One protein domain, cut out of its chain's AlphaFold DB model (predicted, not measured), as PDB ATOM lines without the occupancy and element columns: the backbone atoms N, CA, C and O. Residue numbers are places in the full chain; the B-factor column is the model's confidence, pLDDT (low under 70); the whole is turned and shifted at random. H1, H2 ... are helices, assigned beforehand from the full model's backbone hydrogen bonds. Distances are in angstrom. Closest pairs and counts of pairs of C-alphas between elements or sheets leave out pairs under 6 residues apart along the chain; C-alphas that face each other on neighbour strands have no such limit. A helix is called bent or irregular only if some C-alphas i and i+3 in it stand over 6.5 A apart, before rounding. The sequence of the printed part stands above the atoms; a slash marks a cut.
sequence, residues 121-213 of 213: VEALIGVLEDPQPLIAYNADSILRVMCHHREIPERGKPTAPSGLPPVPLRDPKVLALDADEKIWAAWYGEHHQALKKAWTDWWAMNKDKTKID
ATOM      1  N   VAL A 121     -24.758 -10.740  48.979       98.06
ATOM      2  CA  VAL A 121     -24.245 -11.773  48.057       98.06
ATOM      3  C   VAL A 121     -24.400 -11.353  46.594       98.06
ATOM      4  O   VAL A 121     -23.436 -11.406  45.840       98.06
ATOM      5  N   GLU A 122     -25.572 -10.863  46.189       98.06
ATOM      6  CA  GLU A 122     -25.795 -10.426  44.801       98.06
ATOM      7  C   GLU A 122     -24.920  -9.221  44.428       98.06
ATOM      8  O   GLU A 122     -24.395  -9.156  43.315       98.06
ATOM      9  N   ALA A 123     -24.697  -8.305  45.375       98.19
ATOM     10  CA  ALA A 123     -23.792  -7.180  45.175       98.19
ATOM     11  C   ALA A 123     -22.341  -7.656  45.004       98.19
ATOM     12  O   ALA A 123     -21.670  -7.222  44.071       98.19
ATOM     13  N   LEU A 124     -21.877  -8.591  45.840       98.50
ATOM     14  CA  LEU A 124     -20.540  -9.184  45.751       98.50
ATOM     15  C   LEU A 124     -20.336  -9.975  44.452       98.50
ATOM     16  O   LEU A 124     -19.260  -9.901  43.868       98.50
ATOM     17  N   ILE A 125     -21.362 -10.667  43.945       98.69
ATOM     18  CA  ILE A 125     -21.310 -11.299  42.615       98.69
ATOM     19  C   ILE A 125     -21.102 -10.235  41.528       98.69
ATOM     20  O   ILE A 125     -20.324 -10.447  40.601       98.69
ATOM     21  N   GLY A 126     -21.741  -9.068  41.652       98.06
ATOM     22  CA  GLY A 126     -21.503  -7.928  40.760       98.06
ATOM     23  C   GLY A 126     -20.056  -7.419  40.785       98.06
ATOM     24  O   GLY A 126     -19.525  -7.044  39.743       98.06
ATOM     25  N   VAL A 127     -19.392  -7.467  41.945       98.38
ATOM     26  CA  VAL A 127     -17.989  -7.040  42.126       98.38
ATOM     27  C   VAL A 127     -16.988  -7.959  41.425       98.38
ATOM     28  O   VAL A 127     -15.857  -7.557  41.169       98.38
ATOM     29  N   LEU A 128     -17.385  -9.172  41.037       98.56
ATOM     30  CA  LEU A 128     -16.525 -10.071  40.258       98.56
ATOM     31  C   LEU A 128     -16.192  -9.538  38.852       98.56
ATOM     32  O   LEU A 128     -15.396 -10.153  38.155       98.56
ATOM     33  N   GLU A 129     -16.796  -8.423  38.435       97.19
ATOM     34  CA  GLU A 129     -16.447  -7.661  37.229       97.19
ATOM     35  C   GLU A 129     -15.757  -6.320  37.541       97.19
ATOM     36  O   GLU A 129     -15.642  -5.466  36.660       97.19
ATOM     37  N   ASP A 130     -15.293  -6.092  38.776       98.19
ATOM     38  CA  ASP A 130     -14.584  -4.855  39.111       98.19
ATOM     39  C   ASP A 130     -13.349  -4.682  38.205       98.19
ATOM     40  O   ASP A 130     -12.568  -5.626  38.037       98.19
ATOM     41  N   PRO A 131     -13.121  -3.489  37.625       96.31
ATOM     42  CA  PRO A 131     -11.938  -3.245  36.808       96.31
ATOM     43  C   PRO A 131     -10.617  -3.495  37.540       96.31
ATOM     44  O   PRO A 131      -9.609  -3.739  36.882       96.31
ATOM     45  N   GLN A 132     -10.605  -3.412  38.876       96.75
ATOM     46  CA  GLN A 132      -9.431  -3.705  39.685       96.75
ATOM     47  C   GLN A 132      -9.419  -5.186  40.107       96.75
ATOM     48  O   GLN A 132     -10.210  -5.571  40.975       96.75
ATOM     49  N   PRO A 133      -8.494  -6.022  39.588       97.25
ATOM     50  CA  PRO A 133      -8.520  -7.468  39.816       97.25
ATOM     51  C   PRO A 133      -8.486  -7.862  41.293       97.25
ATOM     52  O   PRO A 133      -9.144  -8.821  41.690       97.25
ATOM     53  N   LEU A 134      -7.753  -7.119  42.127       95.44
ATOM     54  CA  LEU A 134      -7.655  -7.412  43.557       95.44
ATOM     55  C   LEU A 134      -9.009  -7.277  44.281       95.44
ATOM     56  O   LEU A 134      -9.272  -8.004  45.237       95.44
ATOM     57  N   ILE A 135      -9.896  -6.387  43.818       98.00
ATOM     58  CA  ILE A 135     -11.236  -6.229  44.403       98.00
ATOM     59  C   ILE A 135     -12.089  -7.455  44.063       98.00
ATOM     60  O   ILE A 135     -12.724  -8.026  44.951       98.00
ATOM     61  N   ALA A 136     -12.040  -7.916  42.811       98.19
ATOM     62  CA  ALA A 136     -12.728  -9.132  42.387       98.19
ATOM     63  C   ALA A 136     -12.202 -10.388  43.107       98.19
ATOM     64  O   ALA A 136     -12.993 -11.252  43.487       98.19
ATOM     65  N   TYR A 137     -10.889 -10.471  43.363       97.56
ATOM     66  CA  TYR A 137     -10.298 -11.538  44.184       97.56
ATOM     67  C   TYR A 137     -10.906 -11.575  45.588       97.56
ATOM     68  O   TYR A 137     -11.325 -12.630  46.069       97.56
ATOM     69  N   ASN A 138     -10.968 -10.416  46.246       97.62
ATOM     70  CA  ASN A 138     -11.521 -10.317  47.590       97.62
ATOM     71  C   ASN A 138     -13.019 -10.638  47.606       97.62
ATOM     72  O   ASN A 138     -13.469 -11.348  48.505       97.62
ATOM     73  N   ALA A 139     -13.775 -10.211  46.592       98.31
ATOM     74  CA  ALA A 139     -15.178 -10.582  46.449       98.31
ATOM     75  C   ALA A 139     -15.375 -12.102  46.291       98.31
ATOM     76  O   ALA A 139     -16.187 -12.667  47.021       98.31
ATOM     77  N   ASP A 140     -14.607 -12.787  45.431       98.19
ATOM     78  CA  ASP A 140     -14.662 -14.259  45.305       98.19
ATOM     79  C   ASP A 140     -14.305 -14.956  46.624       98.19
ATOM     80  O   ASP A 140     -14.984 -15.893  47.049       98.19
ATOM     81  N   SER A 141     -13.271 -14.470  47.315       97.00
ATOM     82  CA  SER A 141     -12.859 -15.015  48.610       97.00
ATOM     83  C   SER A 141     -13.981 -14.926  49.648       97.00
ATOM     84  O   SER A 141     -14.261 -15.910  50.336       97.00
ATOM     85  N   ILE A 142     -14.655 -13.776  49.730       97.12
ATOM     86  CA  ILE A 142     -15.784 -13.559  50.643       97.12
ATOM     87  C   ILE A 142     -16.966 -14.438  50.250       97.12
ATOM     88  O   ILE A 142     -17.496 -15.142  51.106       97.12
ATOM     89  N   LEU A 143     -17.348 -14.457  48.969       98.12
ATOM     90  CA  LEU A 143     -18.430 -15.308  48.471       98.12
ATOM     91  C   LEU A 143     -18.182 -16.772  48.829       98.12
ATOM     92  O   LEU A 143     -19.090 -17.449  49.314       98.12
ATOM     93  N   ARG A 144     -16.939 -17.243  48.682       96.69
ATOM     94  CA  ARG A 144     -16.563 -18.611  49.033       96.69
ATOM     95  C   ARG A 144     -16.764 -18.930  50.503       96.69
ATOM     96  O   ARG A 144     -17.266 -20.006  50.820       96.69
ATOM     97  N   VAL A 145     -16.350 -18.022  51.382       95.62
ATOM     98  CA  VAL A 145     -16.498 -18.192  52.831       95.62
ATOM     99  C   VAL A 145     -17.970 -18.114  53.225       95.62
ATOM    100  O   VAL A 145     -18.478 -19.047  53.830       95.62
ATOM    101  N   MET A 146     -18.678 -17.060  52.811       95.12
ATOM    102  CA  MET A 146     -20.082 -16.835  53.172       95.12
ATOM    103  C   MET A 146     -21.001 -17.956  52.687       95.12
ATOM    104  O   MET A 146     -21.957 -18.305  53.369       95.12
ATOM    105  N   CYS A 147     -20.742 -18.496  51.497       96.38
ATOM    106  CA  CYS A 147     -21.616 -19.475  50.856       96.38
ATOM    107  C   CYS A 147     -21.156 -20.927  51.026       96.38
ATOM    108  O   CYS A 147     -21.851 -21.825  50.545       96.38
ATOM    109  N   HIS A 148     -19.988 -21.164  51.639       95.62
ATOM    110  CA  HIS A 148     -19.316 -22.472  51.676       95.62
ATOM    111  C   HIS A 148     -19.227 -23.140  50.296       95.62
ATOM    112  O   HIS A 148     -19.379 -24.354  50.152       95.62
ATOM    113  N   HIS A 149     -19.014 -22.328  49.262       95.50
ATOM    114  CA  HIS A 149     -19.071 -22.745  47.862       95.50
ATOM    115  C   HIS A 149     -17.883 -22.208  47.077       95.50
ATOM    116  O   HIS A 149     -17.349 -21.155  47.387       95.50
ATOM    117  N   ARG A 150     -17.448 -22.924  46.048       95.62
ATOM    118  CA  ARG A 150     -16.260 -22.569  45.276       95.62
ATOM    119  C   ARG A 150     -16.527 -22.759  43.788       95.62
ATOM    120  O   ARG A 150     -16.741 -23.885  43.353       95.62
ATOM    121  N   GLU A 151     -16.416 -21.674  43.025       96.31
ATOM    122  CA  GLU A 151     -16.458 -21.718  41.555       96.31
ATOM    123  C   GLU A 151     -15.085 -21.974  40.930       96.31
ATOM    124  O   GLU A 151     -14.954 -22.779  40.011       96.31
ATOM    125  N   ILE A 152     -14.038 -21.333  41.456       97.00
ATOM    126  CA  ILE A 152     -12.667 -21.521  40.970       97.00
ATOM    127  C   ILE A 152     -12.078 -22.796  41.589       97.00
ATOM    128  O   ILE A 152     -11.897 -22.826  42.816       97.00
ATOM    129  N   PRO A 153     -11.719 -23.827  40.797       95.56
ATOM    130  CA  PRO A 153     -11.128 -25.053  41.323       95.56
ATOM    131  C   PRO A 153      -9.888 -24.799  42.178       95.56
ATOM    132  O   PRO A 153      -9.139 -23.840  41.973       95.56
ATOM    133  N   GLU A 154      -9.629 -25.700  43.126       92.06
ATOM    134  CA  GLU A 154      -8.351 -25.694  43.834       92.06
ATOM    135  C   GLU A 154      -7.189 -25.882  42.855       92.06
ATOM    136  O   GLU A 154      -7.299 -26.552  41.824       92.06
ATOM    137  N   ARG A 155      -6.040 -25.310  43.204       86.44
ATOM    138  CA  ARG A 155      -4.848 -25.385  42.362       86.44
ATOM    139  C   ARG A 155      -4.462 -26.849  42.113       86.44
ATOM    140  O   ARG A 155      -4.427 -27.659  43.036       86.44
ATOM    141  N   GLY A 156      -4.189 -27.181  40.851       83.81
ATOM    142  CA  GLY A 156      -3.862 -28.543  40.416       83.81
ATOM    143  C   GLY A 156      -5.063 -29.482  40.248       83.81
ATOM    144  O   GLY A 156      -4.869 -30.641  39.880       83.81
ATOM    145  N   LYS A 157      -6.297 -29.022  40.494       91.06
ATOM    146  CA  LYS A 157      -7.511 -29.775  40.153       91.06
ATOM    147  C   LYS A 157      -7.926 -29.525  38.697       91.06
ATOM    148  O   LYS A 157      -7.525 -28.518  38.114       91.06
ATOM    149  N   PRO A 158      -8.727 -30.426  38.098       91.62
ATOM    150  CA  PRO A 158      -9.323 -30.189  36.788       91.62
ATOM    151  C   PRO A 158     -10.212 -28.939  36.768       91.62
ATOM    152  O   PRO A 158     -10.665 -28.465  37.810       91.62
ATOM    153  N   THR A 159     -10.499 -28.456  35.561       92.81
ATOM    154  CA  THR A 159     -11.485 -27.403  35.286       92.81
ATOM    155  C   THR A 159     -12.832 -27.712  35.951       92.81
ATOM    156  O   THR A 159     -13.286 -28.861  35.938       92.81
ATOM    157  N   ALA A 160     -13.474 -26.692  36.523       92.12
ATOM    158  CA  ALA A 160     -14.804 -26.811  37.117       92.12
ATOM    159  C   ALA A 160     -15.853 -27.207  36.062       92.12
ATOM    160  O   ALA A 160     -15.676 -26.909  34.877       92.12
ATOM    161  N   PRO A 161     -17.003 -27.780  36.468       90.31
ATOM    162  CA  PRO A 161     -18.148 -27.964  35.571       90.31
ATOM    163  C   PRO A 161     -18.613 -26.668  34.885       90.31
ATOM    164  O   PRO A 161     -19.160 -26.724  33.789       90.31
ATOM    165  N   SER A 162     -18.361 -25.506  35.499       90.88
ATOM    166  CA  SER A 162     -18.617 -24.177  34.928       90.88
ATOM    167  C   SER A 162     -17.641 -23.773  33.811       90.88
ATOM    168  O   SER A 162     -17.830 -22.736  33.182       90.88
ATOM    169  N   GLY A 163     -16.608 -24.577  33.536       93.88
ATOM    170  CA  GLY A 163     -15.576 -24.293  32.537       93.88
ATOM    171  C   GLY A 163     -14.414 -23.440  33.056       93.88
ATOM    172  O   GLY A 163     -13.483 -23.169  32.301       93.88
ATOM    173  N   LEU A 164     -14.430 -23.047  34.333       96.62
ATOM    174  CA  LEU A 164     -13.363 -22.258  34.950       96.62
ATOM    175  C   LEU A 164     -12.129 -23.120  35.261       96.62
ATOM    176  O   LEU A 164     -12.255 -24.125  35.973       96.62
ATOM    177  N   PRO A 165     -10.930 -22.755  34.769       97.12
ATOM    178  CA  PRO A 165      -9.697 -23.420  35.165       97.12
ATOM    179  C   PRO A 165      -9.232 -22.938  36.551       97.12
ATOM    180  O   PRO A 165      -9.582 -21.830  36.968       97.12
ATOM    181  N   PRO A 166      -8.409 -23.719  37.274       97.19
ATOM    182  CA  PRO A 166      -7.748 -23.221  38.477       97.19
ATOM    183  C   PRO A 166      -6.809 -22.048  38.154       97.19
ATOM    184  O   PRO A 166      -6.202 -21.998  37.083       97.19
ATOM    185  N   VAL A 167      -6.613 -21.147  39.122       96.38
ATOM    186  CA  VAL A 167      -5.577 -20.104  39.033       96.38
ATOM    187  C   VAL A 167      -4.185 -20.765  39.022       96.38
ATOM    188  O   VAL A 167      -3.918 -21.606  39.893       96.38
ATOM    189  N   PRO A 168      -3.283 -20.402  38.086       94.25
ATOM    190  CA  PRO A 168      -1.944 -20.983  37.992       94.25
ATOM    191  C   PRO A 168      -1.110 -20.855  39.273       94.25
ATOM    192  O   PRO A 168      -1.342 -20.000  40.128       94.25
ATOM    193  N   LEU A 169      -0.105 -21.722  39.416       90.75
ATOM    194  CA  LEU A 169       0.875 -21.633  40.499       90.75
ATOM    195  C   LEU A 169       2.003 -20.674  40.118       90.75
ATOM    196  O   LEU A 169       2.515 -20.724  39.001       90.75
ATOM    197  N   ARG A 170       2.420 -19.845  41.081       91.75
ATOM    198  CA  ARG A 170       3.658 -19.078  40.971       91.75
ATOM    199  C   ARG A 170       4.840 -20.036  40.879       91.75
ATOM    200  O   ARG A 170       4.937 -20.971  41.673       91.75
ATOM    201  N   ASP A 171       5.749 -19.782  39.940       92.69
ATOM    202  CA  ASP A 171       7.045 -20.461  39.921       92.69
ATOM    203  C   ASP A 171       7.790 -20.117  41.228       92.69
ATOM    204  O   ASP A 171       8.017 -18.932  41.495       92.69
ATOM    205  N   PRO A 172       8.193 -21.111  42.046       93.12
ATOM    206  CA  PRO A 172       8.894 -20.875  43.310       93.12
ATOM    207  C   PRO A 172      10.149 -20.000  43.189       93.12
ATOM    208  O   PRO A 172      10.568 -19.396  44.175       93.12
ATOM    209  N   LYS A 173      10.754 -19.919  41.998       96.12
ATOM    210  CA  LYS A 173      11.942 -19.099  41.724       96.12
ATOM    211  C   LYS A 173      11.628 -17.613  41.534       96.12
ATOM    212  O   LYS A 173      12.538 -16.792  41.607       96.12
ATOM    213  N   VAL A 174      10.372 -17.248  41.285       94.38
ATOM    214  CA  VAL A 174       9.954 -15.853  41.098       94.38
ATOM    215  C   VAL A 174       9.703 -15.227  42.464       94.38
ATOM    216  O   VAL A 174       8.637 -15.409  43.037       94.38
ATOM    217  N   LEU A 175      10.678 -14.488  42.994       93.94
ATOM    218  CA  LEU A 175      10.628 -13.908  44.348       93.94
ATOM    219  C   LEU A 175       9.958 -12.525  44.433       93.94
ATOM    220  O   LEU A 175       9.934 -11.932  45.508       93.94
ATOM    221  N   ALA A 176       9.448 -11.995  43.320       94.88
ATOM    222  CA  ALA A 176       8.754 -10.710  43.326       94.88
ATOM    223  C   ALA A 176       7.518 -10.776  44.239       94.88
ATOM    224  O   ALA A 176       6.716 -11.705  44.131       94.88
ATOM    225  N   LEU A 177       7.376  -9.790  45.131       90.38
ATOM    226  CA  LEU A 177       6.304  -9.751  46.134       90.38
ATOM    227  C   LEU A 177       4.906  -9.686  45.497       90.38
ATOM    228  O   LEU A 177       3.955 -10.215  46.057       90.38
ATOM    229  N   ASP A 178       4.806  -9.105  44.301       92.62
ATOM    230  CA  ASP A 178       3.565  -8.928  43.542       92.62
ATOM    231  C   ASP A 178       3.286 -10.057  42.528       92.62
ATOM    232  O   ASP A 178       2.373  -9.965  41.707       92.62
ATOM    233  N   ALA A 179       4.073 -11.137  42.538       94.69
ATOM    234  CA  ALA A 179       3.972 -12.184  41.524       94.69
ATOM    235  C   ALA A 179       2.625 -12.927  41.555       94.69
ATOM    236  O   ALA A 179       2.065 -13.218  40.498       94.69
ATOM    237  N   ASP A 180       2.090 -13.215  42.744       93.56
ATOM    238  CA  ASP A 180       0.780 -13.860  42.879       93.56
ATOM    239  C   ASP A 180      -0.361 -12.928  42.434       93.56
ATOM    240  O   ASP A 180      -1.307 -13.385  41.789       93.56
ATOM    241  N   GLU A 181      -0.241 -11.618  42.686       93.81
ATOM    242  CA  GLU A 181      -1.195 -10.611  42.204       93.81
ATOM    243  C   GLU A 181      -1.192 -10.530  40.674       93.81
ATOM    244  O   GLU A 181      -2.254 -10.536  40.053       93.81
ATOM    245  N   LYS A 182      -0.013 -10.546  40.041       95.94
ATOM    246  CA  LYS A 182       0.110 -10.567  38.573       95.94
ATOM    247  C   LYS A 182      -0.493 -11.821  37.948       95.94
ATOM    248  O   LYS A 182      -1.149 -11.728  36.912       95.94
ATOM    249  N   ILE A 183      -0.290 -12.986  38.567       96.25
ATOM    250  CA  ILE A 183      -0.892 -14.247  38.105       96.25
ATOM    251  C   ILE A 183      -2.412 -14.171  38.199       96.25
ATOM    252  O   ILE A 183      -3.103 -14.541  37.248       96.25
ATOM    253  N   TRP A 184      -2.930 -13.672  39.323       96.94
ATOM    254  CA  TRP A 184      -4.360 -13.449  39.477       96.94
ATOM    255  C   TRP A 184      -4.893 -12.472  38.426       96.94
ATOM    256  O   TRP A 184      -5.874 -12.787  37.765       96.94
ATOM    257  N   ALA A 185      -4.240 -11.328  38.224       97.75
ATOM    258  CA  ALA A 185      -4.670 -10.316  37.264       97.75
ATOM    259  C   ALA A 185      -4.721 -10.857  35.826       97.75
ATOM    260  O   ALA A 185      -5.673 -10.568  35.100       97.75
ATOM    261  N   ALA A 186      -3.743 -11.678  35.430       97.69
ATOM    262  CA  ALA A 186      -3.743 -12.341  34.129       97.69
ATOM    263  C   ALA A 186      -4.917 -13.325  33.993       97.69
ATOM    264  O   ALA A 186      -5.702 -13.220  33.053       97.69
ATOM    265  N   TRP A 187      -5.090 -14.221  34.972       97.75
ATOM    266  CA  TRP A 187      -6.206 -15.173  34.992       97.75
ATOM    267  C   TRP A 187      -7.564 -14.454  34.981       97.75
ATOM    268  O   TRP A 187      -8.476 -14.824  34.242       97.75
ATOM    269  N   TYR A 188      -7.691 -13.384  35.764       98.19
ATOM    270  CA  TYR A 188      -8.889 -12.562  35.850       98.19
ATOM    271  C   TYR A 188      -9.226 -11.914  34.504       98.19
ATOM    272  O   TYR A 188     -10.372 -11.983  34.060       98.19
ATOM    273  N   GLY A 189      -8.229 -11.362  33.807       97.81
ATOM    274  CA  GLY A 189      -8.408 -10.782  32.473       97.81
ATOM    275  C   GLY A 189      -9.044 -11.751  31.472       97.81
ATOM    276  O   GLY A 189      -9.881 -11.339  30.673       97.81
ATOM    277  N   GLU A 190      -8.724 -13.041  31.572       97.88
ATOM    278  CA  GLU A 190      -9.245 -14.089  30.686       97.88
ATOM    279  C   GLU A 190     -10.596 -14.668  31.139       97.88
ATOM    280  O   GLU A 190     -11.391 -15.106  30.305       97.88
ATOM    281  N   HIS A 191     -10.876 -14.687  32.448       97.88
ATOM    282  CA  HIS A 191     -11.956 -15.511  33.009       97.88
ATOM    283  C   HIS A 191     -13.016 -14.769  33.839       97.88
ATOM    284  O   HIS A 191     -14.005 -15.394  34.222       97.88
ATOM    285  N   HIS A 192     -12.886 -13.463  34.100       97.31
ATOM    286  CA  HIS A 192     -13.806 -12.705  34.971       97.31
ATOM    287  C   HIS A 192     -15.293 -12.831  34.590       97.31
ATOM    288  O   HIS A 192     -16.136 -13.072  35.454       97.31
ATOM    289  N   GLN A 193     -15.631 -12.764  33.298       97.25
ATOM    290  CA  GLN A 193     -17.021 -12.919  32.837       97.25
ATOM    291  C   GLN A 193     -17.575 -14.319  33.129       97.25
ATOM    292  O   GLN A 193     -18.717 -14.467  33.567       97.25
ATOM    293  N   ALA A 194     -16.757 -15.354  32.913       97.44
ATOM    294  CA  ALA A 194     -17.129 -16.729  33.225       97.44
ATOM    295  C   ALA A 194     -17.281 -16.925  34.740       97.44
ATOM    296  O   ALA A 194     -18.216 -17.595  35.170       97.44
ATOM    297  N   LEU A 195     -16.420 -16.288  35.542       98.44
ATOM    298  CA  LEU A 195     -16.481 -16.331  37.002       98.44
ATOM    299  C   LEU A 195     -17.784 -15.731  37.530       98.44
ATOM    300  O   LEU A 195     -18.507 -16.398  38.273       98.44
ATOM    301  N   LYS A 196     -18.126 -14.510  37.105       98.38
ATOM    302  CA  LYS A 196     -19.395 -13.883  37.491       98.38
ATOM    303  C   LYS A 196     -20.585 -14.720  37.045       98.38
ATOM    304  O   LYS A 196     -21.522 -14.909  37.821       98.38
ATOM    305  N   LYS A 197     -20.569 -15.217  35.803       98.38
ATOM    306  CA  LYS A 197     -21.658 -16.046  35.276       98.38
ATOM    307  C   LYS A 197     -21.850 -17.302  36.124       98.38
ATOM    308  O   LYS A 197     -22.978 -17.591  36.508       98.38
ATOM    309  N   ALA A 198     -20.769 -18.005  36.446       98.31
ATOM    310  CA  ALA A 198     -20.822 -19.224  37.242       98.31
ATOM    311  C   ALA A 198     -21.419 -18.965  38.636       98.31
ATOM    312  O   ALA A 198     -22.382 -19.623  39.024       98.31
ATOM    313  N   TRP A 199     -20.947 -17.921  39.324       98.50
ATOM    314  CA  TRP A 199     -21.511 -17.494  40.608       98.50
ATOM    315  C   TRP A 199     -22.985 -17.078  40.509       98.50
ATOM    316  O   TRP A 199     -23.779 -17.417  41.386       98.50
ATOM    317  N   THR A 200     -23.367 -16.371  39.443       98.62
ATOM    318  CA  THR A 200     -24.758 -15.952  39.198       98.62
ATOM    319  C   THR A 200     -25.674 -17.163  39.020       98.62
ATOM    320  O   THR A 200     -26.717 -17.248  39.671       98.62
ATOM    321  N   ASP A 201     -25.270 -18.114  38.176       98.19
ATOM    322  CA  ASP A 201     -26.023 -19.339  37.905       98.19
ATOM    323  C   ASP A 201     -26.159 -20.182  39.181       98.19
ATOM    324  O   ASP A 201     -27.259 -20.618  39.539       98.19
ATOM    325  N   TRP A 202     -25.057 -20.359  39.917       97.94
ATOM    326  CA  TRP A 202     -25.064 -21.090  41.178       97.94
ATOM    327  C   TRP A 202     -25.969 -20.424  42.217       97.94
ATOM    328  O   TRP A 202     -26.795 -21.103  42.836       97.94
ATOM    329  N   TRP A 203     -25.868 -19.105  42.395       98.06
ATOM    330  CA  TRP A 203     -26.677 -18.385  43.377       98.06
ATOM    331  C   TRP A 203     -28.167 -18.470  43.054       98.06
ATOM    332  O   TRP A 203     -28.971 -18.756  43.943       98.06
ATOM    333  N   ALA A 204     -28.548 -18.331  41.782       97.88
ATOM    334  CA  ALA A 204     -29.938 -18.461  41.350       97.88
ATOM    335  C   ALA A 204     -30.554 -19.822  41.732       97.88
ATOM    336  O   ALA A 204     -31.729 -19.886  42.095       97.88
ATOM    337  N   MET A 205     -29.762 -20.896  41.699       97.44
ATOM    338  CA  MET A 205     -30.207 -22.255  42.032       97.44
ATOM    339  C   MET A 205     -30.185 -22.572  43.535       97.44
ATOM    340  O   MET A 205     -30.893 -23.484  43.981       97.44
ATOM    341  N   ASN A 206     -29.359 -21.865  44.310       97.38
ATOM    342  CA  ASN A 206     -29.037 -22.248  45.686       97.38
ATOM    343  C   ASN A 206     -29.443 -21.219  46.740       97.38
ATOM    344  O   ASN A 206     -29.510 -21.589  47.912       97.38
ATOM    345  N   LYS A 207     -29.791 -19.980  46.368       95.88
ATOM    346  CA  LYS A 207     -30.028 -18.889  47.325       95.88
ATOM    347  C   LYS A 207     -30.987 -19.242  48.453       95.88
ATOM    348  O   LYS A 207     -30.723 -18.867  49.583       95.88
ATOM    349  N   ASP A 208     -32.045 -20.012  48.216       95.88
ATOM    350  CA  ASP A 208     -33.009 -20.363  49.271       95.88
ATOM    351  C   ASP A 208     -32.517 -21.482  50.205       95.88
ATOM    352  O   ASP A 208     -33.014 -21.630  51.320       95.88
ATOM    353  N   LYS A 209     -31.514 -22.255  49.775       94.25
ATOM    354  CA  LYS A 209     -30.949 -23.411  50.494       94.25
ATOM    355  C   LYS A 209     -29.632 -23.081  51.194       94.25
ATOM    356  O   LYS A 209     -29.284 -23.742  52.171       94.25
ATOM    357  N   THR A 210     -28.908 -22.078  50.704       93.56
ATOM    358  CA  THR A 210     -27.619 -21.667  51.255       93.56
ATOM    359  C   THR A 210     -27.801 -21.046  52.638       93.56
ATOM    360  O   THR A 210     -28.527 -20.055  52.809       93.56
ATOM    361  N   LYS A 211     -27.116 -21.641  53.618       91.69
ATOM    362  CA  LYS A 211     -26.883 -21.051  54.937       91.69
ATOM    363  C   LYS A 211     -25.663 -20.141  54.834       91.69
ATOM    364  O   LYS A 211     -24.671 -20.552  54.246       91.69
ATOM    365  N   ILE A 212     -25.794 -18.930  55.360       88.00
ATOM    366  CA  ILE A 212     -24.719 -17.943  55.421       88.00
ATOM    367  C   ILE A 212     -24.262 -17.872  56.876       88.00
ATOM    368  O   ILE A 212     -25.124 -17.879  57.763       88.00
ATOM    369  N   ASP A 213     -22.947 -17.863  57.077       71.69
ATOM    370  CA  ASP A 213     -22.306 -17.682  58.387       71.69
ATOM    371  C   ASP A 213     -22.423 -16.241  58.907       71.69
ATOM    372  O   ASP A 213     -22.521 -15.307  58.076       71.69
TER     373      ASP A 213
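This is residues 121 to 213 of the 213 residues of the protein "HEAT repeat domain-containing protein" of Planctomycetes bacterium (UniProt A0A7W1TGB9). A long helix, H3, is bent into an L, and the small helical hairpin of H1 and H2 packs on both its arms; residues 172 to 178 stick out. The 93 printed residues hold three named helices, H1, H2, H3, and no named strand: all helix, compact, radius of gyration of the C-alphas 13.6 A, spans 45 by 27 by 24 A.

H3, residues 179 to 206, was assigned as one helix by its hydrogen bonds but is bent: C-alphas 190 and 193 are 8.2 A apart. Arm H3a, residues 179 to 190, measures 17.2 A; H3b, residues 193 to 206, measures 19.9 A and ends at C-alpha (-29.037, -22.248, 45.686). H2 is residues 133 to 147, 20.9 A; H1, residues 121 to 127, begins at C-alpha (-24.245, -11.773, 48.057).

H3a and H3b are about perpendicular, 78 degrees. H3b, with residues 196 to 200 alone, touches H1 at a shallow tilt of 6 degrees, opposite ways; the closest C-alphas, Ile 125 and Lys 196, are 6.0 A apart. H2, with residues 133 to 137 alone, touches H3a about perpendicular, 85 degrees; the closest C-alphas, Pro 133 and Ala 185, are 5.4 A apart. H1 and H2 touch as a hairpin, 15 degrees; the closest C-alphas, Leu 124 and Ala 139, are 5.6 A apart. H2 and H3b are near each other; H1 and H3a are apart. In H1, H2, H3a and H3b every O i to N i+4 pair is within hydrogen-bond range.

The farthest C-alphas, Lys 173 and Asp 208, are 45.6 A apart. The printed part has no cut; the link H2 to H3, residues 148 to 178, is long. No printed residue is under 70 in pLDDT.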